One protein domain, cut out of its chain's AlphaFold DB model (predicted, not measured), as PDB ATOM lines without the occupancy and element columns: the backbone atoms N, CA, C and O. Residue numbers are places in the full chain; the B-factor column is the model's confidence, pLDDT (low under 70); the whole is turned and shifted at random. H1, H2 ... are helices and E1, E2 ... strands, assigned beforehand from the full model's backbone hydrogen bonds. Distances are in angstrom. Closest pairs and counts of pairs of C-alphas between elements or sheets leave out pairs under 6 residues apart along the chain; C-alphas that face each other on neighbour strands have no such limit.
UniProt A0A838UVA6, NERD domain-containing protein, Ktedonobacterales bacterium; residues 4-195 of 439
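AT A GLANCE: This is residues 4 to 195 of the 439 residues of the protein "NERD domain-containing protein" of Ktedonobacterales bacterium (UniProt A0A838UVA6). A strongly twisted sheet of four strands, E1 E2 E3 E7, curls round the long helix H2 on one face, with H1 and H4 packed on the other face, while H5 lies over E2 and, only just, over E1, and is near H2. At one end of the longest axis E3 runs on into a small second sheet, E4 E5 E6, and the tip of the hairpin E1 E2, near residues 44 to 50, sticks out. The printed part has 192 residues, with five named helices and seven named strands in the order H1 E1 E2 E3 E4 E5 E6 H2 E7 H3 H4 H5; the class is mixed, helices and strands. The larger sheet is mixed, the smaller antiparallel. The whole is compact, with a radius of gyration of the C-alphas of 16.5 A and spans of 49 by 44 by 36 A.

IN THESE COORDINATES: Start with the larger sheet: E1 is residues 34 to 44, 28.5 A long; E2, residues 50 to 61, 31.3 A; E3, residues 65 to 72, 22.9 A; E7, residues 129 to 135, 20.2 A. Find C-alpha 101 at (-16.035, -18.396, -42.292); from there H2 runs 25.9 A to residue 118. The small sheet has E4, residues 75 to 79, E5, 84 to 88, and E6, 94 to 96. Look for H1 at residues 17 to 27, H3 at 157 to 160, H4 at 162 to 172 and H5 at 184 to 194, ending at C-alpha 194 (-37.816, -13.389, -43.807).

HOW THE PARTS SIT: Look first at E1 and E2, an antiparallel hairpin, with N 36 and O 58 2.8 A apart. In the hairpin E2 and E3, N 59 and O 67 are 2.9 A apart; E3 and E7 are parallel, with N 70 and O 132 at 3.1 A. H2 comes closest to E3 at the C-alphas of Glu 70 and Val 105, 5.8 A. H1, on the opposite face, runs along the strands at a height of 8.4 A over the sheet. H4 runs across them, only just, at 61 degrees to E3 on the local plane. H3 and H4 are close but not clearly touching. In the hairpins E4 and E5, and E5 and E6, N 86 and O 77 are 2.8 A apart and N 87 and O 95 2.9 A. H2 and H4 have every O i to N i+4 pair within hydrogen-bond range, H1 and H5 6 of 7 each; H3 is too short for one.

THE WHOLE: The farthest C-alphas, of Glu 91 and Glu 185, are 49.4 A apart. The printed part has no cut. The links E7 to H3 and H4 to H5 are long. Low pLDDT, under 70, falls on 11 residues, among them 176 to 180.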
ATOM      1  N   MET A   4     -33.589  -3.154 -51.162       89.88
ATOM      2  CA  MET A   4     -32.895  -3.397 -49.897       89.88
ATOM      3  C   MET A   4     -33.880  -3.636 -48.749       89.88
ATOM      4  O   MET A   4     -34.864  -2.911 -48.601       89.88
ATOM      5  N   HIS A   5     -33.556  -4.593 -47.883       87.19
ATOM      6  CA  HIS A   5     -34.301  -4.919 -46.670       87.19
ATOM      7  C   HIS A   5     -33.311  -4.958 -45.485       87.19
ATOM      8  O   HIS A   5     -32.532  -5.908 -45.389       87.19
ATOM      9  N   PRO A   6     -33.258  -3.929 -44.611       79.69
ATOM     10  CA  PRO A   6     -34.120  -2.739 -44.569       79.69
ATOM     11  C   PRO A   6     -33.844  -1.768 -45.732       79.69
ATOM     12  O   PRO A   6     -32.747  -1.818 -46.277       79.69
ATOM     13  N   PRO A   7     -34.766  -0.852 -46.095       75.25
ATOM     14  CA  PRO A   7     -34.586   0.066 -47.231       75.25
ATOM     15  C   PRO A   7     -33.763   1.329 -46.921       75.25
ATOM     16  O   PRO A   7     -33.185   1.932 -47.825       75.25
ATOM     17  N   HIS A   8     -33.708   1.759 -45.656       71.31
ATOM     18  CA  HIS A   8     -33.101   3.041 -45.262       71.31
ATOM     19  C   HIS A   8     -31.631   2.938 -44.829       71.31
ATOM     20  O   HIS A   8     -30.971   3.957 -44.627       71.31
ATOM     21  N   GLY A   9     -31.096   1.723 -44.715       71.31
ATOM     22  CA  GLY A   9     -29.730   1.482 -44.270       71.31
ATOM     23  C   GLY A   9     -29.540   0.086 -43.676       71.31
ATOM     24  O   GLY A   9     -30.502  -0.679 -43.578       71.31
ATOM     25  N   PRO A  10     -28.300  -0.260 -43.284       73.19
ATOM     26  CA  PRO A  10     -28.049  -1.460 -42.496       73.19
ATOM     27  C   PRO A  10     -28.834  -1.400 -41.176       73.19
ATOM     28  O   PRO A  10     -29.111  -0.318 -40.668       73.19
ATOM     29  N   LYS A  11     -29.171  -2.569 -40.625       72.31
ATOM     30  CA  LYS A  11     -29.972  -2.705 -39.404       72.31
ATOM     31  C   LYS A  11     -29.296  -1.995 -38.225       72.31
ATOM     32  O   LYS A  11     -28.067  -2.033 -38.081       72.31
ATOM     33  N   ASP A  12     -30.097  -1.364 -37.373       52.34
ATOM     34  CA  ASP A  12     -29.587  -0.665 -36.197       52.34
ATOM     35  C   ASP A  12     -28.813  -1.618 -35.279       52.34
ATOM     36  O   ASP A  12     -29.201  -2.761 -35.038       52.34
ATOM     37  N   GLY A  13     -27.665  -1.150 -34.791       60.34
ATOM     38  CA  GLY A  13     -26.777  -1.946 -33.947       60.34
ATOM     39  C   GLY A  13     -25.757  -2.823 -34.685       60.34
ATOM     40  O   GLY A  13     -24.868  -3.350 -34.013       60.34
ATOM     41  N   THR A  14     -25.776  -2.927 -36.025       70.62
ATOM     42  CA  THR A  14     -24.720  -3.626 -36.790       70.62
ATOM     43  C   THR A  14     -23.355  -3.035 -36.456       70.62
ATOM     44  O   THR A  14     -23.085  -1.887 -36.803       70.62
ATOM     45  N   ARG A  15     -22.477  -3.774 -35.768       65.19
ATOM     46  CA  ARG A  15     -21.177  -3.259 -35.277       65.19
ATOM     47  C   ARG A  15     -20.069  -3.302 -36.330       65.19
ATOM     48  O   ARG A  15     -19.080  -2.576 -36.218       65.19
ATOM     49  N   SER A  16     -20.231  -4.141 -37.347       76.44
ATOM     50  CA  SER A  16     -19.247  -4.376 -38.398       76.44
ATOM     51  C   SER A  16     -19.225  -3.235 -39.414       76.44
ATOM     52  O   SER A  16     -20.210  -2.941 -40.089       76.44
ATOM     53  N   ASN A  17     -18.076  -2.567 -39.539       78.81
ATOM     54  CA  ASN A  17     -17.896  -1.513 -40.539       78.81
ATOM     55  C   ASN A  17     -17.897  -2.084 -41.969       78.81
ATOM     56  O   ASN A  17     -18.380  -1.430 -42.889       78.81
ATOM     57  N   ALA A  18     -17.383  -3.306 -42.143       81.62
ATOM     58  CA  ALA A  18     -17.377  -4.003 -43.426       81.62
ATOM     59  C   ALA A  18     -18.807  -4.221 -43.941       81.62
ATOM     60  O   ALA A  18     -19.114  -3.796 -45.050       81.62
ATOM     61  N   GLU A  19     -19.703  -4.760 -43.111       84.19
ATOM     62  CA  GLU A  19     -21.116  -4.962 -43.473       84.19
ATOM     63  C   GLU A  19     -21.817  -3.644 -43.814       84.19
ATOM     64  O   GLU A  19     -22.454  -3.532 -44.859       84.19
ATOM     65  N   ARG A  20     -21.635  -2.593 -42.997       84.69
ATOM     66  CA  ARG A  20     -22.236  -1.271 -43.263       84.69
ATOM     67  C   ARG A  20     -21.794  -0.675 -44.597       84.69
ATOM     68  O   ARG A  20     -22.586  -0.017 -45.272       84.69
ATOM     69  N   LYS A  21     -20.517  -0.834 -44.953       85.62
ATOM     70  CA  LYS A  21     -19.989  -0.353 -46.234       85.62
ATOM     71  C   LYS A  21     -20.491  -1.217 -47.381       85.62
ATOM     72  O   LYS A  21     -20.932  -0.667 -48.385       85.62
ATOM     73  N   LEU A  22     -20.485  -2.536 -47.210       90.94
ATOM     74  CA  LEU A  22     -20.917  -3.461 -48.243       90.94
ATOM     75  C   LEU A  22     -22.412  -3.346 -48.544       90.94
ATOM     76  O   LEU A  22     -22.791  -3.398 -49.704       90.94
ATOM     77  N   TYR A  23     -23.245  -3.048 -47.545       90.56
ATOM     78  CA  TYR A  23     -24.652  -2.708 -47.757       90.56
ATOM     79  C   TYR A  23     -24.820  -1.616 -48.830       90.56
ATOM     80  O   TYR A  23     -25.683  -1.714 -49.698       90.56
ATOM     81  N   ARG A  24     -23.972  -0.574 -48.805       90.50
ATOM     82  CA  ARG A  24     -24.027   0.523 -49.788       90.50
ATOM     83  C   ARG A  24     -23.611   0.062 -51.180       90.50
ATOM     84  O   ARG A  24     -24.209   0.516 -52.142       90.50
ATOM     85  N   VAL A  25     -22.625  -0.829 -51.264       92.44
ATOM     86  CA  VAL A  25     -22.167  -1.426 -52.528       92.44
ATOM     87  C   VAL A  25     -23.266  -2.299 -53.132       92.44
ATOM     88  O   VAL A  25     -23.591  -2.155 -54.304       92.44
ATOM     89  N   LEU A  26     -23.895  -3.154 -52.324       93.31
ATOM     90  CA  LEU A  26     -24.970  -4.043 -52.770       93.31
ATOM     91  C   LEU A  26     -26.245  -3.283 -53.166       93.31
ATOM     92  O   LEU A  26     -26.970  -3.727 -54.047       93.31
ATOM     93  N   ARG A  27     -26.500  -2.107 -52.581       91.81
ATOM     94  CA  ARG A  27     -27.611  -1.227 -52.985       91.81
ATOM     95  C   ARG A  27     -27.496  -0.745 -54.432       91.81
ATOM     96  O   ARG A  27     -28.517  -0.523 -55.089       91.81
ATOM     97  N   ASP A  28     -26.276  -0.588 -54.928       92.00
ATOM     98  CA  ASP A  28     -26.030  -0.087 -56.278       92.00
ATOM     99  C   ASP A  28     -26.226  -1.172 -57.357       92.00
ATOM    100  O   ASP A  28     -26.205  -0.853 -58.546       92.00
ATOM    101  N   LEU A  29     -26.518  -2.424 -56.965       93.88
ATOM    102  CA  LEU A  29     -26.940  -3.483 -57.887       93.88
ATOM    103  C   LEU A  29     -28.232  -3.102 -58.659       93.88
ATOM    104  O   LEU A  29     -28.970  -2.187 -58.261       93.88
ATOM    105  N   PRO A  30     -28.534  -3.764 -59.790       93.31
ATOM    106  CA  PRO A  30     -29.768  -3.528 -60.549       93.31
ATOM    107  C   PRO A  30     -31.064  -3.869 -59.772       93.31
ATOM    108  O   PRO A  30     -31.030  -4.421 -58.678       93.31
ATOM    109  N   ALA A  31     -32.224  -3.429 -60.278       90.00
ATOM    110  CA  ALA A  31     -33.494  -3.403 -59.522       90.00
ATOM    111  C   ALA A  31     -34.213  -4.760 -59.363       90.00
ATOM    112  O   ALA A  31     -35.141  -4.884 -58.562       90.00
ATOM    113  N   ASP A  32     -33.792  -5.748 -60.140       90.94
ATOM    114  CA  ASP A  32     -34.169  -7.165 -60.077       90.94
ATOM    115  C   ASP A  32     -33.525  -7.908 -58.895       90.94
ATOM    116  O   ASP A  32     -33.990  -8.983 -58.513       90.94
ATOM    117  N   TRP A  33     -32.496  -7.328 -58.278       95.00
ATOM    118  CA  TRP A  33     -31.887  -7.851 -57.064       95.00
ATOM    119  C   TRP A  33     -32.672  -7.433 -55.821       95.00
ATOM    120  O   TRP A  33     -32.990  -6.256 -55.632       95.00
ATOM    121  N   HIS A  34     -32.892  -8.387 -54.922       95.00
ATOM    122  CA  HIS A  34     -33.315  -8.138 -53.548       95.00
ATOM    123  C   HIS A  34     -32.171  -8.473 -52.594       95.00
ATOM    124  O   HIS A  34     -31.512  -9.500 -52.738       95.00
ATOM    125  N   VAL A  35     -31.935  -7.626 -51.596       95.81
ATOM    126  CA  VAL A  35     -30.855  -7.818 -50.624       95.81
ATOM    127  C   VAL A  35     -31.418  -7.673 -49.221       95.81
ATOM    128  O   VAL A  35     -31.832  -6.586 -48.822       95.81
ATOM    129  N   ILE A  36     -31.414  -8.766 -48.463       93.75
ATOM    130  CA  ILE A  36     -31.820  -8.792 -47.059       93.75
ATOM    131  C   ILE A  36     -30.566  -8.803 -46.195       93.75
ATOM    132  O   ILE A  36     -29.731  -9.694 -46.321       93.75
ATOM    133  N   HIS A  37     -30.437  -7.821 -45.315       90.94
ATOM    134  CA  HIS A  37     -29.311  -7.671 -44.407       90.94
ATOM    135  C   HIS A  37     -29.710  -8.053 -42.978       90.94
ATOM    136  O   HIS A  37     -30.762  -7.625 -42.502       90.94
ATOM    137  N   SER A  38     -28.840  -8.783 -42.272       87.38
ATOM    138  CA  SER A  38     -29.019  -9.175 -40.866       87.38
ATOM    139  C   SER A  38     -30.266 -10.044 -40.626       87.38
ATOM    140  O   SER A  38     -31.198  -9.687 -39.895       87.38
ATOM    141  N   VAL A  39     -30.292 -11.228 -41.248       87.00
ATOM    142  CA  VAL A  39     -31.367 -12.212 -41.039       87.00
ATOM    143  C   VAL A  39     -31.083 -13.018 -39.779       87.00
ATOM    144  O   VAL A  39     -30.205 -13.884 -39.749       87.00
ATOM    145  N   GLU A  40     -31.844 -12.749 -38.722       83.62
ATOM    146  CA  GLU A  40     -31.740 -13.502 -37.475       83.62
ATOM    147  C   GLU A  40     -32.288 -14.917 -37.644       83.62
ATOM    148  O   GLU A  40     -33.396 -15.127 -38.137       83.62
ATOM    149  N   ARG A  41     -31.532 -15.905 -37.164       80.62
ATOM    150  CA  ARG A  41     -31.964 -17.301 -37.148       80.62
ATOM    151  C   ARG A  41     -31.892 -17.889 -35.751       80.62
ATOM    152  O   ARG A  41     -30.902 -17.752 -35.029       80.62
ATOM    153  N   PHE A  42     -32.933 -18.636 -35.415       73.69
ATOM    154  CA  PHE A  42     -33.029 -19.409 -34.187       73.69
ATOM    155  C   PHE A  42     -33.130 -20.889 -34.533       73.69
ATOM    156  O   PHE A  42     -33.887 -21.294 -35.411       73.69
ATOM    157  N   GLY A  43     -32.358 -21.707 -33.834       67.94
ATOM    158  CA  GLY A  43     -32.404 -23.156 -33.944       67.94
ATOM    159  C   GLY A  43     -32.344 -23.806 -32.572       67.94
ATOM    160  O   GLY A  43     -32.124 -23.142 -31.560       67.94
ATOM    161  N   LYS A  44     -32.513 -25.125 -32.527       72.06
ATOM    162  CA  LYS A  44     -32.249 -25.919 -31.325       72.06
ATOM    163  C   LYS A  44     -31.027 -26.794 -31.573       72.06
ATOM    164  O   LYS A  44     -30.968 -27.497 -32.578       72.06
ATOM    165  N   ALA A  45     -30.056 -26.751 -30.669       71.62
ATOM    166  CA  ALA A  45     -28.964 -27.716 -30.644       71.62
ATOM    167  C   ALA A  45     -29.495 -29.117 -30.291       71.62
ATOM    168  O   ALA A  45     -30.593 -29.257 -29.751       71.62
ATOM    169  N   GLY A  46     -28.694 -30.161 -30.529       67.75
ATOM    170  CA  GLY A  46     -29.067 -31.552 -30.217       67.75
ATOM    171  C   GLY A  46     -29.385 -31.816 -28.737       67.75
ATOM    172  O   GLY A  46     -30.060 -32.784 -28.417       67.75
ATOM    173  N   ASN A  47     -28.957 -30.929 -27.834       75.81
ATOM    174  CA  ASN A  47     -29.289 -30.951 -26.404       75.81
ATOM    175  C   ASN A  47     -30.533 -30.109 -26.043       75.81
ATOM    176  O   ASN A  47     -30.776 -29.843 -24.869       75.81
ATOM    177  N   GLY A  48     -31.279 -29.624 -27.039       71.38
ATOM    178  CA  GLY A  48     -32.481 -28.810 -26.865       71.38
ATOM    179  C   GLY A  48     -32.238 -27.327 -26.573       71.38
ATOM    180  O   GLY A  48     -33.208 -26.568 -26.537       71.38
ATOM    181  N   LYS A  49     -30.986 -26.875 -26.395       71.88
ATOM    182  CA  LYS A  49     -30.688 -25.453 -26.155       71.88
ATOM    183  C   LYS A  49     -30.960 -24.611 -27.397       71.88
ATOM    184  O   LYS A  49     -30.637 -25.019 -28.511       71.88
ATOM    185  N   LEU A  50     -31.503 -23.415 -27.182       72.94
ATOM    186  CA  LEU A  50     -31.665 -22.415 -28.231       72.94
ATOM    187  C   LEU A  50     -30.285 -21.957 -28.720       72.94
ATOM    188  O   LEU A  50     -29.431 -21.575 -27.922       72.94
ATOM    189  N   VAL A  51     -30.083 -21.994 -30.030       75.69
ATOM    190  CA  VAL A  51     -28.902 -21.465 -30.711       75.69
ATOM    191  C   VAL A  51     -29.358 -20.292 -31.556       75.69
ATOM    192  O   VAL A  51     -30.199 -20.458 -32.440       75.69
ATOM    193  N   LYS A  52     -28.799 -19.114 -31.279       80.38
ATOM    194  CA  LYS A  52     -28.976 -17.927 -32.111       80.38
ATOM    195  C   LYS A  52     -27.828 -17.848 -33.114       80.38
ATOM    196  O   LYS A  52     -26.686 -18.158 -32.780       80.38
ATOM    197  N   GLY A  53     -28.137 -17.449 -34.336       80.56
ATOM    198  CA  GLY A  53     -27.157 -17.043 -35.329       80.56
ATOM    199  C   GLY A  53     -27.743 -15.983 -36.244       80.56
ATOM    200  O   GLY A  53     -28.897 -15.583 -36.086       80.56
ATOM    201  N   GLU A  54     -26.947 -15.562 -37.208       85.31
ATOM    202  CA  GLU A  54     -27.291 -14.495 -38.135       85.31
ATOM    203  C   GLU A  54     -26.788 -14.866 -39.531       85.31
ATOM    204  O   GLU A  54     -25.867 -15.679 -39.665       85.31
ATOM    205  N   ILE A  55     -27.459 -14.345 -40.551       90.06
ATOM    206  CA  ILE A  55     -26.967 -14.305 -41.924       90.06
ATOM    207  C   ILE A  55     -26.728 -12.836 -42.249       90.06
ATOM    208  O   ILE A  55     -27.685 -12.058 -42.233       90.06
ATOM    209  N   ASP A  56     -25.483 -12.473 -42.545       91.25
ATOM    210  CA  ASP A  56     -25.120 -11.075 -42.787       91.25
ATOM    211  C   ASP A  56     -25.878 -10.517 -43.995       91.25
ATOM    212  O   ASP A  56     -26.547  -9.488 -43.884       91.25
ATOM    213  N   PHE A  57     -25.843 -11.230 -45.129       96.00
ATOM    214  CA  PHE A  57     -26.625 -10.892 -46.316       96.00
ATOM    215  C   PHE A  57     -27.242 -12.126 -46.991       96.00
ATOM    216  O   PHE A  57     -26.577 -13.136 -47.231       96.00
ATOM    217  N   LEU A  58     -28.516 -12.011 -47.365       96.12
ATOM    218  CA  LEU A  58     -29.165 -12.841 -48.376       96.12
ATOM    219  C   LEU A  58     -29.382 -12.001 -49.629       96.12
ATOM    220  O   LEU A  58     -30.090 -10.997 -49.584       96.12
ATOM    221  N   VAL A  59     -28.790 -12.420 -50.741       96.69
ATOM    222  CA  VAL A  59     -28.910 -11.740 -52.033       96.69
ATOM    223  C   VAL A  59     -29.740 -12.620 -52.957       96.69
ATOM    224  O   VAL A  59     -29.405 -13.779 -53.172       96.69
ATOM    225  N   ILE A  60     -30.856 -12.103 -53.454       95.19
ATOM    226  CA  ILE A  60     -31.873 -12.866 -54.178       95.19
ATOM    227  C   ILE A  60     -32.043 -12.250 -55.563       95.19
ATOM    228  O   ILE A  60     -32.150 -11.031 -55.693       95.19
ATOM    229  N   HIS A  61     -32.105 -13.095 -56.585       92.81
ATOM    230  CA  HIS A  61     -32.346 -12.691 -57.963       92.81
ATOM    231  C   HIS A  61     -33.250 -13.716 -58.660       92.81
ATOM    232  O   HIS A  61     -33.051 -14.919 -58.466       92.81
ATOM    233  N   PRO A  62     -34.217 -13.297 -59.495       89.19
ATOM    234  CA  PRO A  62     -35.138 -14.215 -60.165       89.19
ATOM    235  C   PRO A  62     -34.427 -15.268 -61.024       89.19
ATOM    236  O   PRO A  62     -34.804 -16.432 -60.991       89.19
ATOM    237  N   ASP A  63     -33.367 -14.896 -61.740       88.00
ATOM    238  CA  ASP A  63     -32.657 -15.828 -62.631       88.00
ATOM    239  C   ASP A  63     -31.486 -16.575 -61.969       88.00
ATOM    240  O   ASP A  63     -30.930 -17.483 -62.575       88.00
ATOM    241  N   PHE A  64     -31.081 -16.196 -60.749       87.75
ATOM    242  CA  PHE A  64     -29.939 -16.824 -60.063       87.75
ATOM    243  C   PHE A  64     -30.315 -17.513 -58.744       87.75
ATOM    244  O   PHE A  64     -29.514 -18.249 -58.178       87.75
ATOM    245  N   GLY A  65     -31.527 -17.305 -58.229       91.19
ATOM    246  CA  GLY A  65     -31.947 -17.844 -56.940       91.19
ATOM    247  C   GLY A  65     -31.411 -17.024 -55.767       91.19
ATOM    248  O   GLY A  65     -31.490 -15.797 -55.773       91.19
ATOM    249  N   ILE A  66     -30.926 -17.700 -54.724       94.31
ATOM    250  CA  ILE A  66     -30.552 -17.088 -53.444       94.31
ATOM    251  C   ILE A  66     -29.076 -17.351 -53.135       94.31
ATOM    252  O   ILE A  66     -28.644 -18.498 -53.053       94.31
ATOM    253  N   LEU A  67     -28.315 -16.294 -52.865       96.38
ATOM    254  CA  LEU A  67     -26.954 -16.344 -52.346       96.38
ATOM    255  C   LEU A  67     -26.945 -16.012 -50.852       96.38
ATOM    256  O   LEU A  67     -27.383 -14.941 -50.433       96.38
ATOM    257  N   VAL A  68     -26.387 -16.923 -50.058       96.88
ATOM    258  CA  VAL A  68     -26.032 -16.685 -48.655       96.88
ATOM    259  C   VAL A  68     -24.615 -16.126 -48.604       96.88
ATOM    260  O   VAL A  68     -23.669 -16.809 -49.000       96.88
ATOM    261  N   LEU A  69     -24.467 -14.896 -48.124       97.12
ATOM    262  CA  LEU A  69     -23.205 -14.168 -48.145       97.12
ATOM    263  C   LEU A  69     -22.770 -13.803 -46.720       97.12
ATOM    264  O   LEU A  69     -23.440 -13.038 -46.028       97.12
ATOM    265  N   GLU A  70     -21.634 -14.359 -46.307       96.12
ATOM    266  CA  GLU A  70     -21.003 -14.116 -45.005       96.12
ATOM    267  C   GLU A  70     -19.905 -13.060 -45.136       96.12
ATOM    268  O   GLU A  70     -19.039 -13.176 -46.006       96.12
ATOM    269  N   ILE A  71     -19.890 -12.047 -44.272       94.50
ATOM    270  CA  ILE A  71     -18.962 -10.921 -44.363       94.50
ATOM    271  C   ILE A  71     -17.941 -10.994 -43.246       94.50
ATOM    272  O   ILE A  71     -18.251 -11.153 -42.066       94.50
ATOM    273  N   LYS A  72     -16.676 -10.811 -43.609       91.25
ATOM    274  CA  LYS A  72     -15.601 -10.700 -42.635       91.25
ATOM    275  C   LYS A  72     -14.728  -9.492 -42.954       91.25
ATOM    276  O   LYS A  72     -14.109  -9.397 -44.011       91.25
ATOM    277  N   GLY A  73     -14.712  -8.545 -42.022       88.62
ATOM    278  CA  GLY A  73     -13.843  -7.373 -42.059       88.62
ATOM    279  C   GLY A  73     -12.570  -7.565 -41.238       88.62
ATOM    280  O   GLY A  73     -12.484  -8.442 -40.378       88.62
ATOM    281  N   GLY A  74     -11.608  -6.680 -41.456       87.00
ATOM    282  CA  GLY A  74     -10.329  -6.664 -40.763       87.00
ATOM    283  C   GLY A  74      -9.260  -7.537 -41.417       87.00
ATOM    284  O   GLY A  74      -9.370  -7.976 -42.560       87.00
ATOM    285  N   ARG A  75      -8.173  -7.750 -40.675       88.44
ATOM    286  CA  ARG A  75      -7.007  -8.497 -41.152       88.44
ATOM    287  C   ARG A  75      -7.235  -9.981 -40.951       88.44
ATOM    288  O   ARG A  75      -7.083 -10.473 -39.837       88.44
ATOM    289  N   ILE A  76      -7.600 -10.665 -42.028       91.81
ATOM    290  CA  ILE A  76      -7.870 -12.099 -42.019       91.81
ATOM    291  C   ILE A  76      -6.825 -12.806 -42.859       91.81
ATOM    292  O   ILE A  76      -6.497 -12.372 -43.962       91.81
ATOM    293  N   THR A  77      -6.304 -13.898 -42.322       90.56
ATOM    294  CA  THR A  77      -5.335 -14.750 -42.999       90.56
ATOM    295  C   THR A  77      -5.753 -16.207 -42.890       90.56
ATOM    296  O   THR A  77      -6.514 -16.600 -42.002       90.56
ATOM    297  N   TYR A  78      -5.260 -17.014 -43.824       90.25
ATOM    298  CA  TYR A  78      -5.381 -18.460 -43.779       90.25
ATOM    299  C   TYR A  78      -3.992 -19.063 -43.569       90.25
ATOM    300  O   TYR A  78      -3.063 -18.747 -44.318       90.25
ATOM    301  N   ASP A  79      -3.849 -19.878 -42.529       88.38
ATOM    302  CA  ASP A  79      -2.617 -20.589 -42.203       88.38
ATOM    303  C   ASP A  79      -2.645 -21.989 -42.830       88.38
ATOM    304  O   ASP A  79      -3.378 -22.867 -42.374       88.38
ATOM    305  N   ASP A  80      -1.823 -22.196 -43.861       83.75
ATOM    306  CA  ASP A  80      -1.738 -23.458 -44.604       83.75
ATOM    307  C   ASP A  80      -1.155 -24.615 -43.775       83.75
ATOM    308  O   ASP A  80      -1.408 -25.778 -44.084       83.75
ATOM    309  N   GLN A  81      -0.380 -24.330 -42.721       85.25
ATOM    310  CA  GLN A  81       0.225 -25.374 -41.887       85.25
ATOM    311  C   GLN A  81      -0.784 -25.950 -40.901       85.25
ATOM    312  O   GLN A  81      -0.846 -27.163 -40.696       85.25
ATOM    313  N   THR A  82      -1.561 -25.075 -40.263       85.25
ATOM    314  CA  THR A  82      -2.564 -25.486 -39.271       85.25
ATOM    315  C   THR A  82      -3.941 -25.711 -39.881       85.25
ATOM    316  O   THR A  82      -4.808 -26.307 -39.238       85.25
ATOM    317  N   GLY A  83      -4.146 -25.241 -41.109       86.00
ATOM    318  CA  GLY A  83      -5.399 -25.310 -41.836       86.00
ATOM    319  C   GLY A  83      -6.472 -24.351 -41.310       86.00
ATOM    320  O   GLY A  83      -7.659 -24.583 -41.553       86.00
ATOM    321  N   LYS A  84      -6.092 -23.308 -40.557       89.19
ATOM    322  CA  LYS A  84      -7.019 -22.451 -39.802       89.19
ATOM    323  C   LYS A  84      -7.111 -21.038 -40.360       89.19
ATOM    324  O   LYS A  84      -6.130 -20.446 -40.801       89.19
ATOM    325  N   TRP A  85      -8.309 -20.473 -40.249       91.62
ATOM    326  CA  TRP A  85      -8.536 -19.046 -40.439       91.62
ATOM    327  C   TRP A  85      -8.113 -18.282 -39.190       91.62
ATOM    328  O   TRP A  85      -8.446 -18.673 -38.071       91.62
ATOM    329  N   MET A  86      -7.409 -17.177 -39.389       92.19
ATOM    330  CA  MET A  86      -6.882 -16.328 -38.332       92.19
ATOM    331  C   MET A  86      -7.350 -14.891 -38.555       92.19
ATOM    332  O   MET A  86      -7.509 -14.447 -39.691       92.19
ATOM    333  N   THR A  87      -7.570 -14.160 -37.469       91.19
ATOM    334  CA  THR A  87      -7.865 -12.726 -37.490       91.19
ATOM    335  C   THR A  87      -6.876 -11.985 -36.606       91.19
ATOM    336  O   THR A  87      -6.503 -12.483 -35.542       91.19
ATOM    337  N   THR A  88      -6.436 -10.811 -37.047       88.50
ATOM    338  CA  THR A  88      -5.536  -9.946 -36.284       88.50
ATOM    339  C   THR A  88      -6.288  -8.710 -35.812       88.50
ATOM    340  O   THR A  88      -6.733  -7.894 -36.628       88.50
ATOM    341  N   ASP A  89      -6.400  -8.554 -34.495       82.06
ATOM    342  CA  ASP A  89      -7.099  -7.435 -33.866       82.06
ATOM    343  C   ASP A  89      -6.317  -6.110 -33.968       82.06
ATOM    344  O   ASP A  89      -5.253  -6.034 -34.587       82.06
ATOM    345  N   ARG A  90      -6.852  -5.032 -33.379       77.00
ATOM    346  CA  ARG A  90      -6.219  -3.698 -33.403       77.00
ATOM    347  C   ARG A  90      -4.925  -3.618 -32.589       77.00
ATOM    348  O   ARG A  90      -4.117  -2.736 -32.861       77.00
ATOM    349  N   GLU A  91      -4.726  -4.527 -31.642       81.00
ATOM    350  CA  GLU A  91      -3.534  -4.632 -30.798       81.00
ATOM    351  C   GLU A  91      -2.446  -5.508 -31.451       81.00
ATOM    352  O   GLU A  91      -1.394  -5.746 -30.863       81.00
ATOM    353  N   ASN A  92      -2.664  -5.928 -32.707       86.31
ATOM    354  CA  ASN A  92      -1.817  -6.839 -33.482       86.31
ATOM    355  C   ASN A  92      -1.707  -8.250 -32.884       86.31
ATOM    356  O   ASN A  92      -0.791  -8.995 -33.239       86.31
ATOM    357  N   ALA A  93      -2.648  -8.647 -32.029       86.06
ATOM    358  CA  ALA A  93      -2.753 -10.022 -31.578       86.06
ATOM    359  C   ALA A  93      -3.531 -10.849 -32.610       86.06
ATOM    360  O   ALA A  93      -4.565 -10.427 -33.137       86.06
ATOM    361  N   THR A  94      -3.003 -12.030 -32.932       90.25
ATOM    362  CA  THR A  94      -3.592 -12.939 -33.920       90.25
ATOM    363  C   THR A  94      -4.288 -14.093 -33.213       90.25
ATOM    364  O   THR A  94      -3.675 -14.810 -32.420       90.25
ATOM    365  N   HIS A  95      -5.562 -14.299 -33.533       90.62
ATOM    366  CA  HIS A  95      -6.412 -15.310 -32.912       90.62
ATOM    367  C   HIS A  95      -7.116 -16.169 -33.970       90.62
ATOM    368  O   HIS A  95      -7.414 -15.672 -35.058       90.62
ATOM    369  N   PRO A  96      -7.414 -17.448 -33.674       90.25
ATOM    370  CA  PRO A  96      -8.222 -18.276 -34.560       90.25
ATOM    371  C   PRO A  96      -9.619 -17.690 -34.759       90.25
ATOM    372  O   PRO A  96     -10.328 -17.400 -33.793       90.25
ATOM    373  N   LEU A  97     -10.045 -17.579 -36.012       88.62
ATOM    374  CA  LEU A  97     -11.394 -17.173 -36.370       88.62
ATOM    375  C   LEU A  97     -12.319 -18.391 -36.258       88.62
ATOM    376  O   LEU A  97     -12.359 -19.237 -37.150       88.62
ATOM    377  N   THR A  98     -13.007 -18.504 -35.120       85.31
ATOM    378  CA  THR A  98     -13.864 -19.654 -34.795       85.31
ATOM    379  C   THR A  98     -15.305 -19.206 -34.538       85.31
ATOM    380  O   THR A  98     -15.505 -18.334 -33.690       85.31
ATOM    381  N   PRO A  99     -16.316 -19.813 -35.187       84.50
ATOM    382  CA  PRO A  99     -16.210 -20.831 -36.246       84.50
ATOM    383  C   PRO A  99     -15.551 -20.293 -37.525       84.50
ATOM    384  O   PRO A  99     -15.529 -19.077 -37.729       84.50
ATOM    385  N   ALA A 100     -15.033 -21.172 -38.386       90.69
ATOM    386  CA  ALA A 100     -14.414 -20.738 -39.639       90.69
ATOM    387  C   ALA A 100     -15.453 -20.078 -40.575       90.69
ATOM    388  O   ALA A 100     -16.623 -20.464 -40.540       90.69
ATOM    389  N   PRO A 101     -15.077 -19.126 -41.451       92.12
ATOM    390  CA  PRO A 101     -16.035 -18.396 -42.292       92.12
ATOM    391  C   PRO A 101     -16.948 -19.304 -43.127       92.12
ATOM    392  O   PRO A 101     -18.167 -19.149 -43.112       92.12
ATOM    393  N   PHE A 102     -16.373 -20.319 -43.779       92.69
ATOM    394  CA  PHE A 102     -17.145 -21.278 -44.571       92.69
ATOM    395  C   PHE A 102     -18.041 -22.192 -43.714       92.69
ATOM    396  O   PHE A 102     -19.105 -22.608 -44.162       92.69
ATOM    397  N   GLU A 103     -17.680 -22.450 -42.454       92.00
ATOM    398  CA  GLU A 103     -18.555 -23.171 -41.522       92.00
ATOM    399  C   GLU A 103     -19.756 -22.313 -41.098       92.00
ATOM    400  O   GLU A 103     -20.860 -22.841 -40.928       92.00
ATOM    401  N   GLN A 104     -19.558 -20.997 -40.935       89.31
ATOM    402  CA  GLN A 104     -20.628 -20.052 -40.599       89.31
ATOM    403  C   GLN A 104     -21.648 -19.968 -41.738       89.31
ATOM    404  O   GLN A 104     -22.840 -20.198 -41.502       89.31
ATOM    405  N   VAL A 105     -21.182 -19.775 -42.979       93.44
ATOM    406  CA  VAL A 105     -22.078 -19.733 -44.142       93.44
ATOM    407  C   VAL A 105     -22.777 -21.083 -44.366       93.44
ATOM    408  O   VAL A 105     -23.974 -21.110 -44.638       93.44
ATOM    409  N   ASP A 106     -22.111 -22.223 -44.132       92.06
ATOM    410  CA  ASP A 106     -22.737 -23.554 -44.224       92.06
ATOM    411  C   ASP A 106     -23.805 -23.810 -43.169       92.06
ATOM    412  O   ASP A 106     -24.797 -24.508 -43.416       92.06
ATOM    413  N   ALA A 107     -23.618 -23.289 -41.957       89.88
ATOM    414  CA  ALA A 107     -24.656 -23.326 -40.938       89.88
ATOM    415  C   ALA A 107     -25.877 -22.500 -41.376       89.88
ATOM    416  O   ALA A 107     -27.012 -22.958 -41.218       89.88
ATOM    417  N   SER A 108     -25.646 -21.334 -41.975       91.56
ATOM    418  CA  SER A 108     -26.693 -20.444 -42.481       91.56
ATOM    419  C   SER A 108     -27.443 -21.034 -43.684       91.56
ATOM    420  O   SER A 108     -28.672 -21.061 -43.671       91.56
ATOM    421  N   VAL A 109     -26.748 -21.643 -44.652       92.38
ATOM    422  CA  VAL A 109     -27.369 -22.374 -45.776       92.38
ATOM    423  C   VAL A 109     -28.234 -23.536 -45.279       92.38
ATOM    424  O   VAL A 109     -29.358 -23.716 -45.745       92.38
ATOM    425  N   ARG A 110     -27.752 -24.333 -44.313       90.81
ATOM    426  CA  ARG A 110     -28.540 -25.438 -43.730       90.81
ATOM    427  C   ARG A 110     -29.789 -24.937 -43.007       90.81
ATOM    428  O   ARG A 110     -30.849 -25.557 -43.125       90.81
ATOM    429  N   ALA A 111     -29.674 -23.830 -42.276       89.25
ATOM    430  CA  ALA A 111     -30.812 -23.197 -41.622       89.25
ATOM    431  C   ALA A 111     -31.843 -22.722 -42.656       89.25
ATOM    432  O   ALA A 111     -33.022 -23.040 -42.515       89.25
ATOM    433  N   LEU A 112     -31.396 -22.071 -43.735       90.31
ATOM    434  CA  LEU A 112     -32.272 -21.614 -44.811       90.31
ATOM    435  C   LEU A 112     -32.970 -22.785 -45.517       90.31
ATOM    436  O   LEU A 112     -34.184 -22.759 -45.670       90.31
ATOM    437  N   LYS A 113     -32.258 -23.871 -45.845       90.38
ATOM    438  CA  LYS A 113     -32.872 -25.096 -46.403       90.38
ATOM    439  C   LYS A 113     -33.950 -25.679 -45.489       90.38
ATOM    440  O   LYS A 113     -35.007 -26.094 -45.959       90.38
ATOM    441  N   THR A 114     -33.688 -25.705 -44.183       88.00
ATOM    442  CA  THR A 114     -34.648 -26.190 -43.182       88.00
ATOM    443  C   THR A 114     -35.885 -25.295 -43.128       88.00
ATOM    444  O   THR A 114     -37.001 -25.804 -43.069       88.00
ATOM    445  N   PHE A 115     -35.695 -23.978 -43.184       88.44
ATOM    446  CA  PHE A 115     -36.774 -22.997 -43.244       88.44
ATOM    447  C   PHE A 115     -37.617 -23.150 -44.522       88.44
ATOM    448  O   PHE A 115     -38.836 -23.270 -44.431       88.44
ATOM    449  N   LEU A 116     -36.989 -23.245 -45.699       88.19
ATOM    450  CA  LEU A 116     -37.695 -23.444 -46.971       88.19
ATOM    451  C   LEU A 116     -38.565 -24.710 -46.919       88.19
ATOM    452  O   LEU A 116     -39.757 -24.667 -47.216       88.19
ATOM    453  N   LYS A 117     -37.997 -25.821 -46.436       87.62
ATOM    454  CA  LYS A 117     -38.717 -27.091 -46.326       87.62
ATOM    455  C   LYS A 117     -39.859 -27.049 -45.309       87.62
ATOM    456  O   LYS A 117     -40.960 -27.488 -45.615       87.62
ATOM    457  N   ASN A 118     -39.607 -26.560 -44.097       86.06
ATOM    458  CA  ASN A 118     -40.556 -26.695 -42.988       86.06
ATOM    459  C   ASN A 118     -41.588 -25.563 -42.928       86.06
ATOM    460  O   ASN A 118     -42.694 -25.786 -42.444       86.06
ATOM    461  N   THR A 119     -41.224 -24.359 -43.369       84.44
ATOM    462  CA  THR A 119     -42.075 -23.166 -43.271       84.44
ATOM    463  C   THR A 119     -42.755 -22.864 -44.597       84.44
ATOM    464  O   THR A 119     -43.971 -22.701 -44.629       84.44
ATOM    465  N   LEU A 120     -42.007 -22.845 -45.706       83.94
ATOM    466  CA  LEU A 120     -42.605 -22.598 -47.021       83.94
ATOM    467  C   LEU A 120     -43.203 -23.865 -47.654       83.94
ATOM    468  O   LEU A 120     -43.956 -23.748 -48.622       83.94
ATOM    469  N   ASN A 121     -42.925 -25.050 -47.097       83.75
ATOM    470  CA  ASN A 121     -43.384 -26.346 -47.608       83.75
ATOM    471  C   ASN A 121     -43.050 -26.538 -49.099       83.75
ATOM    472  O   ASN A 121     -43.886 -26.949 -49.903       83.75
ATOM    473  N   VAL A 122     -41.822 -26.170 -49.465       80.75
ATOM    474  CA  VAL A 122     -41.277 -26.270 -50.823       80.75
ATOM    475  C   VAL A 122     -40.032 -27.148 -50.818       80.75
ATOM    476  O   VAL A 122     -39.256 -27.151 -49.859       80.75
ATOM    477  N   GLU A 123     -39.825 -27.885 -51.907       74.31
ATOM    478  CA  GLU A 123     -38.572 -28.605 -52.115       74.31
ATOM    479  C   GLU A 123     -37.427 -27.613 -52.321       74.31
ATOM    480  O   GLU A 123     -37.585 -26.583 -52.981       74.31
ATOM    481  N   THR A 124     -36.242 -27.918 -51.790       68.12
ATOM    482  CA  THR A 124     -35.101 -26.993 -51.893       68.12
ATOM    483  C   THR A 124     -34.596 -26.834 -53.323       68.12
ATOM    484  O   THR A 124     -33.858 -25.900 -53.594       68.12
ATOM    485  N   THR A 125     -34.967 -27.729 -54.240       71.38
ATOM    486  CA  THR A 125     -34.659 -27.601 -55.672       71.38
ATOM    487  C   THR A 125     -35.430 -26.463 -56.339       71.38
ATOM    488  O   THR A 125     -34.970 -25.948 -57.345       71.38
ATOM    489  N   ALA A 126     -36.561 -26.029 -55.770       72.81
ATOM    490  CA  ALA A 126     -37.314 -24.881 -56.276       72.81
ATOM    491  C   ALA A 126     -36.656 -23.529 -55.936       72.81
ATOM    492  O   ALA A 126     -37.097 -22.493 -56.424       72.81
ATOM    493  N   TYR A 127     -35.627 -23.539 -55.082       82.25
ATOM    494  CA  TYR A 127     -34.875 -22.360 -54.665       82.25
ATOM    495  C   TYR A 127     -33.382 -22.649 -54.828       82.25
ATOM    496  O   TYR A 127     -32.762 -23.162 -53.891       82.25
ATOM    497  N   PRO A 128     -32.791 -22.349 -55.999       88.06
ATOM    498  CA  PRO A 128     -31.358 -22.491 -56.203       88.06
ATOM    499  C   PRO A 128     -30.593 -21.711 -55.131       88.06
ATOM    500  O   PRO A 128     -30.878 -20.541 -54.876       88.06
ATOM    501  N   LEU A 129     -29.662 -22.387 -54.458       90.94
ATOM    502  CA  LEU A 129     -28.932 -21.844 -53.315       90.94
ATOM    503  C   LEU A 129     -27.436 -21.823 -53.602       90.94
ATOM    504  O   LEU A 129     -26.822 -22.877 -53.768       90.94
ATOM    505  N   ALA A 130     -26.858 -20.630 -53.562       93.50
ATOM    506  CA  ALA A 130     -25.427 -20.397 -53.565       93.50
ATOM    507  C   ALA A 130     -24.943 -19.948 -52.179       93.50
ATOM    508  O   ALA A 130     -25.714 -19.499 -51.324       93.50
ATOM    509  N   ARG A 131     -23.633 -20.053 -51.962       95.19
ATOM    510  CA  ARG A 131     -22.949 -19.536 -50.772       95.19
ATOM    511  C   ARG A 131     -21.660 -18.843 -51.167       95.19
ATOM    512  O   ARG A 131     -21.002 -19.309 -52.092       95.19
ATOM    513  N   ALA A 132     -21.275 -17.805 -50.440       96.88
ATOM    514  CA  ALA A 132     -19.970 -17.176 -50.584       96.88
ATOM    515  C   ALA A 132     -19.535 -16.479 -49.289       96.88
ATOM    516  O   ALA A 132     -20.351 -16.212 -48.401       96.88
ATOM    517  N   VAL A 133     -18.244 -16.173 -49.197       96.62
ATOM    518  CA  VAL A 133     -17.661 -15.374 -48.114       96.62
ATOM    519  C   VAL A 133     -17.012 -14.139 -48.721       96.62
ATOM    520  O   VAL A 133     -16.246 -14.259 -49.673       96.62
ATOM    521  N   TRP A 134     -17.277 -12.963 -48.157       97.12
ATOM    522  CA  TRP A 134     -16.629 -11.717 -48.552       97.12
ATOM    523  C   TRP A 134     -15.631 -11.252 -47.489       97.12
ATOM    524  O   TRP A 134     -16.011 -10.791 -46.409       97.12
ATOM    525  N   PHE A 135     -14.341 -11.298 -47.817       95.44
ATOM    526  CA  PHE A 135     -13.277 -10.688 -47.022       95.44
ATOM    527  C   PHE A 135     -13.067  -9.229 -47.431       95.44
ATOM    528  O   PHE A 135     -12.271  -8.914 -48.311       95.44
ATOM    529  N   TYR A 136     -13.811  -8.324 -46.799       92.19
ATOM    530  CA  TYR A 136     -13.951  -6.934 -47.251       92.19
ATOM    531  C   TYR A 136     -12.617  -6.164 -47.339       92.19
ATOM    532  O   TYR A 136     -12.417  -5.367 -48.254       92.19
ATOM    533  N   ASP A 137     -11.706  -6.387 -46.387       90.00
ATOM    534  CA  ASP A 137     -10.439  -5.647 -46.275       90.00
ATOM    535  C   ASP A 137      -9.225  -6.409 -46.847       90.00
ATOM    536  O   ASP A 137      -8.097  -5.918 -46.759       90.00
ATOM    537  N   VAL A 138      -9.429  -7.600 -47.423       92.00
ATOM    538  CA  VAL A 138      -8.356  -8.500 -47.879       92.00
ATOM    539  C   VAL A 138      -8.315  -8.541 -49.403       92.00
ATOM    540  O   VAL A 138      -9.357  -8.578 -50.040       92.00
ATOM    541  N   GLU A 139      -7.121  -8.567 -49.992       91.69
ATOM    542  CA  GLU A 139      -6.930  -8.940 -51.400       91.69
ATOM    543  C   GLU A 139      -6.554 -10.421 -51.450       91.69
ATOM    544  O   GLU A 139      -5.482 -10.818 -50.979       91.69
ATOM    545  N   TRP A 140      -7.468 -11.251 -51.952       90.50
ATOM    546  CA  TRP A 140      -7.271 -12.694 -51.978       90.50
ATOM    547  C   TRP A 140      -6.376 -13.082 -53.153       90.50
ATOM    548  O   TRP A 140      -6.531 -12.603 -54.272       90.50
ATOM    549  N   GLN A 141      -5.429 -13.978 -52.893       89.00
ATOM    550  CA  GLN A 141      -4.612 -14.586 -53.937       89.00
ATOM    551  C   GLN A 141      -5.154 -15.991 -54.186       89.00
ATOM    552  O   GLN A 141      -5.098 -16.788 -53.244       89.00
ATOM    553  N   PRO A 142      -5.669 -16.301 -55.392       86.62
ATOM    554  CA  PRO A 142      -6.218 -17.612 -55.711       86.62
ATOM    555  C   PRO A 142      -5.251 -18.746 -55.369       86.62
ATOM    556  O   PRO A 142      -4.060 -18.674 -55.687       86.62
ATOM    557  N   ARG A 143      -5.757 -19.787 -54.706       85.31
ATOM    558  CA  ARG A 143      -4.944 -20.918 -54.225       85.31
ATOM    559  C   ARG A 143      -5.366 -22.268 -54.798       85.31
ATOM    560  O   ARG A 143      -4.621 -23.232 -54.637       85.31
ATOM    561  N   GLY A 144      -6.537 -22.368 -55.427       82.94
ATOM    562  CA  GLY A 144      -7.071 -23.633 -55.939       82.94
ATOM    563  C   GLY A 144      -7.355 -24.664 -54.840       82.94
ATOM    564  O   GLY A 144      -7.167 -25.864 -55.043       82.94
ATOM    565  N   LEU A 145      -7.755 -24.210 -53.648       83.25
ATOM    566  CA  LEU A 145      -8.025 -25.090 -52.512       83.25
ATOM    567  C   LEU A 145      -9.370 -25.813 -52.683       83.25
ATOM    568  O   LEU A 145     -10.396 -25.195 -52.938       83.25
ATOM    569  N   LEU A 146      -9.388 -27.130 -52.450       79.44
ATOM    570  CA  LEU A 146     -10.611 -27.945 -52.565       79.44
ATOM    571  C   LEU A 146     -11.684 -27.591 -51.524       79.44
ATOM    572  O   LEU A 146     -12.878 -27.714 -51.774       79.44
ATOM    573  N   GLN A 147     -11.253 -27.196 -50.330       79.00
ATOM    574  CA  GLN A 147     -12.114 -26.929 -49.172       79.00
ATOM    575  C   GLN A 147     -12.909 -25.620 -49.280       79.00
ATOM    576  O   GLN A 147     -14.008 -25.521 -48.735       79.00
ATOM    577  N   PHE A 148     -12.361 -24.630 -49.982       84.75
ATOM    578  CA  PHE A 148     -13.044 -23.392 -50.333       84.75
ATOM    579  C   PHE A 148     -12.500 -22.904 -51.683       84.75
ATOM    580  O   PHE A 148     -11.407 -22.348 -51.745       84.75
ATOM    581  N   PRO A 149     -13.244 -23.158 -52.765       90.38
ATOM    582  CA  PRO A 149     -12.913 -22.688 -54.104       90.38
ATOM    583  C   PRO A 149     -12.782 -21.166 -54.152       90.38
ATOM    584  O   PRO A 149     -13.524 -20.456 -53.466       90.38
ATOM    585  N   ASP A 150     -11.861 -20.673 -54.977       91.75
ATOM    586  CA  ASP A 150     -11.559 -19.241 -55.079       91.75
ATOM    587  C   ASP A 150     -12.772 -18.439 -55.582       91.75
ATOM    588  O   ASP A 150     -12.971 -17.296 -55.187       91.75
ATOM    589  N   GLU A 151     -13.643 -19.056 -56.381       93.50
ATOM    590  CA  GLU A 151     -14.878 -18.461 -56.896       93.50
ATOM    591  C   GLU A 151     -15.914 -18.163 -55.803       93.50
ATOM    592  O   GLU A 151     -16.801 -17.336 -56.006       93.50
ATOM    593  N   LEU A 152     -15.815 -18.826 -54.645       94.25
ATOM    594  CA  LEU A 152     -16.684 -18.576 -53.490       94.25
ATOM    595  C   LEU A 152     -16.113 -17.515 -52.540       94.25
ATOM    596  O   LEU A 152     -16.741 -17.209 -51.521       94.25
ATOM    597  N   ILE A 153     -14.927 -16.979 -52.848       95.44
ATOM    598  CA  ILE A 153     -14.260 -15.937 -52.077       95.44
ATOM    599  C   ILE A 153     -14.381 -14.613 -52.826       95.44
ATOM    600  O   ILE A 153     -13.784 -14.401 -53.879       95.44
ATOM    601  N   LEU A 154     -15.140 -13.696 -52.234       96.69
ATOM    602  CA  LEU A 154     -15.164 -12.296 -52.620       96.69
ATOM    603  C   LEU A 154     -14.211 -11.532 -51.705       96.69
ATOM    604  O   LEU A 154     -14.001 -11.877 -50.541       96.69
ATOM    605  N   ASP A 155     -13.610 -10.486 -52.240       95.25
ATOM    606  CA  ASP A 155     -12.495  -9.807 -51.602       95.25
ATOM    607  C   ASP A 155     -12.570  -8.289 -51.830       95.25
ATOM    608  O   ASP A 155     -13.557  -7.757 -52.349       95.25
ATOM    609  N   ARG A 156     -11.539  -7.551 -51.433       93.62
ATOM    610  CA  ARG A 156     -11.477  -6.104 -51.644       93.62
ATOM    611  C   ARG A 156     -11.531  -5.729 -53.130       93.62
ATOM    612  O   ARG A 156     -12.149  -4.720 -53.468       93.62
ATOM    613  N   GLY A 157     -10.906  -6.510 -54.014       93.38
ATOM    614  CA  GLY A 157     -10.934  -6.268 -55.461       93.38
ATOM    615  C   GLY A 157     -12.338  -6.412 -56.052       93.38
ATOM    616  O   GLY A 157     -12.719  -5.669 -56.957       93.38
ATOM    617  N   SER A 158     -13.152  -7.283 -55.455       96.06
ATOM    618  CA  SER A 158     -14.556  -7.498 -55.823       96.06
ATOM    619  C   SER A 158     -15.445  -6.261 -55.625       96.06
ATOM    620  O   SER A 158     -16.536  -6.207 -56.178       96.06
ATOM    621  N   LEU A 159     -14.994  -5.230 -54.897       92.19
ATOM    622  CA  LEU A 159     -15.743  -3.973 -54.732       92.19
ATOM    623  C   LEU A 159     -15.883  -3.171 -56.034       92.19
ATOM    624  O   LEU A 159     -16.815  -2.380 -56.155       92.19
ATOM    625  N   ALA A 160     -14.960  -3.342 -56.986       92.62
ATOM    626  CA  ALA A 160     -15.013  -2.649 -58.274       92.62
ATOM    627  C   ALA A 160     -16.107  -3.208 -59.201       92.62
ATOM    628  O   ALA A 160     -16.648  -2.471 -60.021       92.62
ATOM    629  N   ASP A 161     -16.427  -4.495 -59.053       95.25
ATOM    630  CA  ASP A 161     -17.464  -5.203 -59.802       95.25
ATOM    631  C   ASP A 161     -18.146  -6.234 -58.888       95.25
ATOM    632  O   ASP A 161     -17.890  -7.442 -58.938       95.25
ATOM    633  N   ALA A 162     -18.995  -5.720 -57.997       95.94
ATOM    634  CA  ALA A 162     -19.707  -6.538 -57.021       95.94
ATOM    635  C   ALA A 162     -20.695  -7.500 -57.693       95.94
ATOM    636  O   ALA A 162     -20.822  -8.645 -57.262       95.94
ATOM    637  N   GLN A 163     -21.365  -7.047 -58.757       95.81
ATOM    638  CA  GLN A 163     -22.318  -7.863 -59.503       95.81
ATOM    639  C   GLN A 163     -21.617  -9.065 -60.138       95.81
ATOM    640  O   GLN A 163     -21.997 -10.200 -59.857       95.81
ATOM    641  N   GLY A 164     -20.552  -8.843 -60.916       94.94
ATOM    642  CA  GLY A 164     -19.821  -9.936 -61.550       94.94
ATOM    643  C   GLY A 164     -19.206 -10.899 -60.531       94.94
ATOM    644  O   GLY A 164     -19.121 -12.099 -60.784       94.94
ATOM    645  N   ALA A 165     -18.808 -10.412 -59.352       95.44
ATOM    646  CA  ALA A 165     -18.331 -11.266 -58.267       95.44
ATOM    647  C   ALA A 165     -19.426 -12.179 -57.688       95.44
ATOM    648  O   ALA A 165     -19.191 -13.370 -57.486       95.44
ATOM    649  N   ILE A 166     -20.627 -11.642 -57.479       95.62
ATOM    650  CA  ILE A 166     -21.800 -12.401 -57.026       95.62
ATOM    651  C   ILE A 166     -22.227 -13.428 -58.082       95.62
ATOM    652  O   ILE A 166     -22.470 -14.589 -57.754       95.62
ATOM    653  N   GLU A 167     -22.264 -13.036 -59.354       94.00
ATOM    654  CA  GLU A 167     -22.620 -13.925 -60.465       94.00
ATOM    655  C   GLU A 167     -21.635 -15.097 -60.607       94.00
ATOM    656  O   GLU A 167     -22.063 -16.230 -60.828       94.00
ATOM    657  N   ARG A 168     -20.328 -14.874 -60.394       93.62
ATOM    658  CA  ARG A 168     -19.333 -15.966 -60.346       93.62
ATOM    659  C   ARG A 168     -19.625 -16.968 -59.230       93.62
ATOM    660  O   ARG A 168     -19.519 -18.173 -59.459       93.62
ATOM    661  N   ALA A 169     -20.027 -16.491 -58.051       94.19
ATOM    662  CA  ALA A 169     -20.399 -17.371 -56.949       94.19
ATOM    663  C   ALA A 169     -21.641 -18.215 -57.290       94.19
ATOM    664  O   ALA A 169     -21.671 -19.410 -56.987       94.19
ATOM    665  N   PHE A 170     -22.645 -17.644 -57.965       92.31
ATOM    666  CA  PHE A 170     -23.790 -18.411 -58.473       92.31
ATOM    667  C   PHE A 170     -23.373 -19.458 -59.510       92.31
ATOM    668  O   PHE A 170     -23.722 -20.633 -59.365       92.31
ATOM    669  N   ALA A 171     -22.568 -19.057 -60.497       90.75
ATOM    670  CA  ALA A 171     -22.092 -19.936 -61.560       90.75
ATOM    671  C   ALA A 171     -21.318 -21.144 -61.011       90.75
ATOM    672  O   ALA A 171     -21.545 -22.272 -61.450       90.75
ATOM    673  N   TYR A 172     -20.465 -20.944 -59.997       88.88
ATOM    674  CA  TYR A 172     -19.743 -22.041 -59.345       88.88
ATOM    675  C   TYR A 172     -20.686 -23.057 -58.679       88.88
ATOM    676  O   TYR A 172     -20.427 -24.260 -58.690       88.88
ATOM    677  N   ASN A 173     -21.814 -22.598 -58.128       85.25
ATOM    678  CA  ASN A 173     -22.833 -23.471 -57.539       85.25
ATOM    679  C   ASN A 173     -23.724 -24.156 -58.601       85.25
ATOM    680  O   ASN A 173     -24.707 -24.805 -58.244       85.25
ATOM    681  N   GLY A 174     -23.377 -24.049 -59.891       82.06
ATOM    682  CA  GLY A 174     -24.099 -24.668 -61.002       82.06
ATOM    683  C   GLY A 174     -25.377 -23.929 -61.395       82.06
ATOM    684  O   GLY A 174     -26.210 -24.496 -62.096       82.06
ATOM    685  N   ILE A 175     -25.540 -22.683 -60.941       79.12
ATOM    686  CA  ILE A 175     -26.732 -21.879 -61.195       79.12
ATOM    687  C   ILE A 175     -26.424 -20.901 -62.330       79.12
ATOM    688  O   ILE A 175     -25.453 -20.149 -62.267       79.12
ATOM    689  N   SER A 176     -27.239 -20.924 -63.383       67.44
ATOM    690  CA  SER A 176     -27.078 -20.079 -64.572       67.44
ATOM    691  C   SER A 176     -28.408 -19.434 -64.949       67.44
ATOM    692  O   SER A 176     -29.454 -19.985 -64.622       67.44
ATOM    693  N   GLN A 177     -28.368 -18.310 -65.677       61.31
ATOM    694  CA  GLN A 177     -29.556 -17.513 -66.038       61.31
ATOM    695  C   GLN A 177     -30.673 -18.302 -66.755       61.31
ATOM    696  O   GLN A 177     -31.820 -17.851 -66.808       61.31
ATOM    697  N   GLU A 178     -30.351 -19.454 -67.351       54.62
ATOM    698  CA  GLU A 178     -31.284 -20.254 -68.151       54.62
ATOM    699  C   GLU A 178     -31.990 -21.372 -67.362       54.62
ATOM    700  O   GLU A 178     -33.003 -21.888 -67.836       54.62
ATOM    701  N   ALA A 179     -31.509 -21.736 -66.167       52.56
ATOM    702  CA  ALA A 179     -32.044 -22.844 -65.373       52.56
ATOM    703  C   ALA A 179     -32.705 -22.350 -64.073       52.56
ATOM    704  O   ALA A 179     -32.155 -21.509 -63.374       52.56
ATOM    705  N   ASP A 180     -33.874 -22.910 -63.743       61.03
ATOM    706  CA  ASP A 180     -34.531 -22.791 -62.431       61.03
ATOM    707  C   ASP A 180     -34.829 -21.356 -61.951       61.03
ATOM    708  O   ASP A 180     -34.461 -20.944 -60.850       61.03
ATOM    709  N   LYS A 181     -35.567 -20.598 -62.773       72.31
ATOM    710  CA  LYS A 181     -36.021 -19.244 -62.423       72.31
ATOM    711  C   LYS A 181     -36.891 -19.252 -61.163       72.31
ATOM    712  O   LYS A 181     -37.938 -19.906 -61.123       72.31
ATOM    713  N   LEU A 182     -36.508 -18.450 -60.171       83.12
ATOM    714  CA  LEU A 182     -37.345 -18.145 -59.020       83.12
ATOM    715  C   LEU A 182     -38.529 -17.297 -59.488       83.12
ATOM    716  O   LEU A 182     -38.352 -16.188 -59.997       83.12
ATOM    717  N   SER A 183     -39.750 -17.809 -59.327       83.81
ATOM    718  CA  SER A 183     -40.933 -17.037 -59.703       83.81
ATOM    719  C   SER A 183     -41.072 -15.791 -58.814       83.81
ATOM    720  O   SER A 183     -40.699 -15.828 -57.637       83.81
ATOM    721  N   PRO A 184     -41.662 -14.692 -59.316       81.94
ATOM    722  CA  PRO A 184     -41.962 -13.526 -58.483       81.94
ATOM    723  C   PRO A 184     -42.798 -13.875 -57.242       81.94
ATOM    724  O   PRO A 184     -42.602 -13.296 -56.180       81.94
ATOM    725  N   GLU A 185     -43.685 -14.871 -57.352       82.00
ATOM    726  CA  GLU A 185     -44.467 -15.397 -56.228       82.00
ATOM    727  C   GLU A 185     -43.580 -16.098 -55.186       82.00
ATOM    728  O   GLU A 185     -43.758 -15.898 -53.987       82.00
ATOM    729  N   ALA A 186     -42.588 -16.881 -55.620       85.12
ATOM    730  CA  ALA A 186     -41.621 -17.519 -54.731       85.12
ATOM    731  C   ALA A 186     -40.754 -16.484 -53.993       85.12
ATOM    732  O   ALA A 186     -40.549 -16.609 -52.784       85.12
ATOM    733  N   ILE A 187     -40.304 -15.433 -54.690       87.75
ATOM    734  CA  ILE A 187     -39.602 -14.296 -54.071       87.75
ATOM    735  C   ILE A 187     -40.516 -13.609 -53.050       87.75
ATOM    736  O   ILE A 187     -40.104 -13.408 -51.912       87.75
ATOM    737  N   GLY A 188     -41.764 -13.308 -53.419       85.06
ATOM    738  CA  GLY A 188     -42.744 -12.686 -52.524       85.06
ATOM    739  C   GLY A 188     -42.950 -13.485 -51.236       85.06
ATOM    740  O   GLY A 188     -42.774 -12.949 -50.146       85.06
ATOM    741  N   ARG A 189     -43.194 -14.797 -51.350       84.88
ATOM    742  CA  ARG A 189     -43.355 -15.693 -50.189       84.88
ATOM    743  C   ARG A 189     -42.116 -15.744 -49.300       84.88
ATOM    744  O   ARG A 189     -42.243 -15.839 -48.079       84.88
ATOM    745  N   LEU A 190     -40.924 -15.719 -49.896       87.44
ATOM    746  CA  LEU A 190     -39.666 -15.675 -49.154       87.44
ATOM    747  C   LEU A 190     -39.543 -14.367 -48.363       87.44
ATOM    748  O   LEU A 190     -39.223 -14.406 -47.173       87.44
ATOM    749  N   LEU A 191     -39.832 -13.232 -49.004       87.12
ATOM    750  CA  LEU A 191     -39.769 -11.911 -48.380       87.12
ATOM    751  C   LEU A 191     -40.790 -11.771 -47.249       87.12
ATOM    752  O   LEU A 191     -40.396 -11.360 -46.168       87.12
ATOM    753  N   GLU A 192     -42.037 -12.206 -47.437       84.94
ATOM    754  CA  GLU A 192     -43.087 -12.164 -46.401       84.94
ATOM    755  C   GLU A 192     -42.668 -12.828 -45.080       84.94
ATOM    756  O   GLU A 192     -43.063 -12.395 -43.998       84.94
ATOM    757  N   HIS A 193     -41.870 -13.896 -45.152       84.00
ATOM    758  CA  HIS A 193     -41.461 -14.656 -43.972       84.00
ATOM    759  C   HIS A 193     -40.106 -14.225 -43.397       84.00
ATOM    760  O   HIS A 193     -39.900 -14.342 -42.189       84.00
ATOM    761  N   LEU A 194     -39.160 -13.799 -44.242       84.62
ATOM    762  CA  LEU A 194     -37.816 -13.389 -43.807       84.62
ATOM    763  C   LEU A 194     -37.729 -11.906 -43.459       84.62
ATOM    764  O   LEU A 194     -36.898 -11.509 -42.644       84.62
ATOM    765  N   VAL A 195     -38.592 -11.103 -44.067       79.38
ATOM    766  CA  VAL A 195     -38.781  -9.682 -43.804       79.38
ATOM    767  C   VAL A 195     -40.225  -9.523 -43.337       79.38
ATOM    768  O   VAL A 195     -41.049  -9.003 -44.084       79.38
TER     769      VAL A 195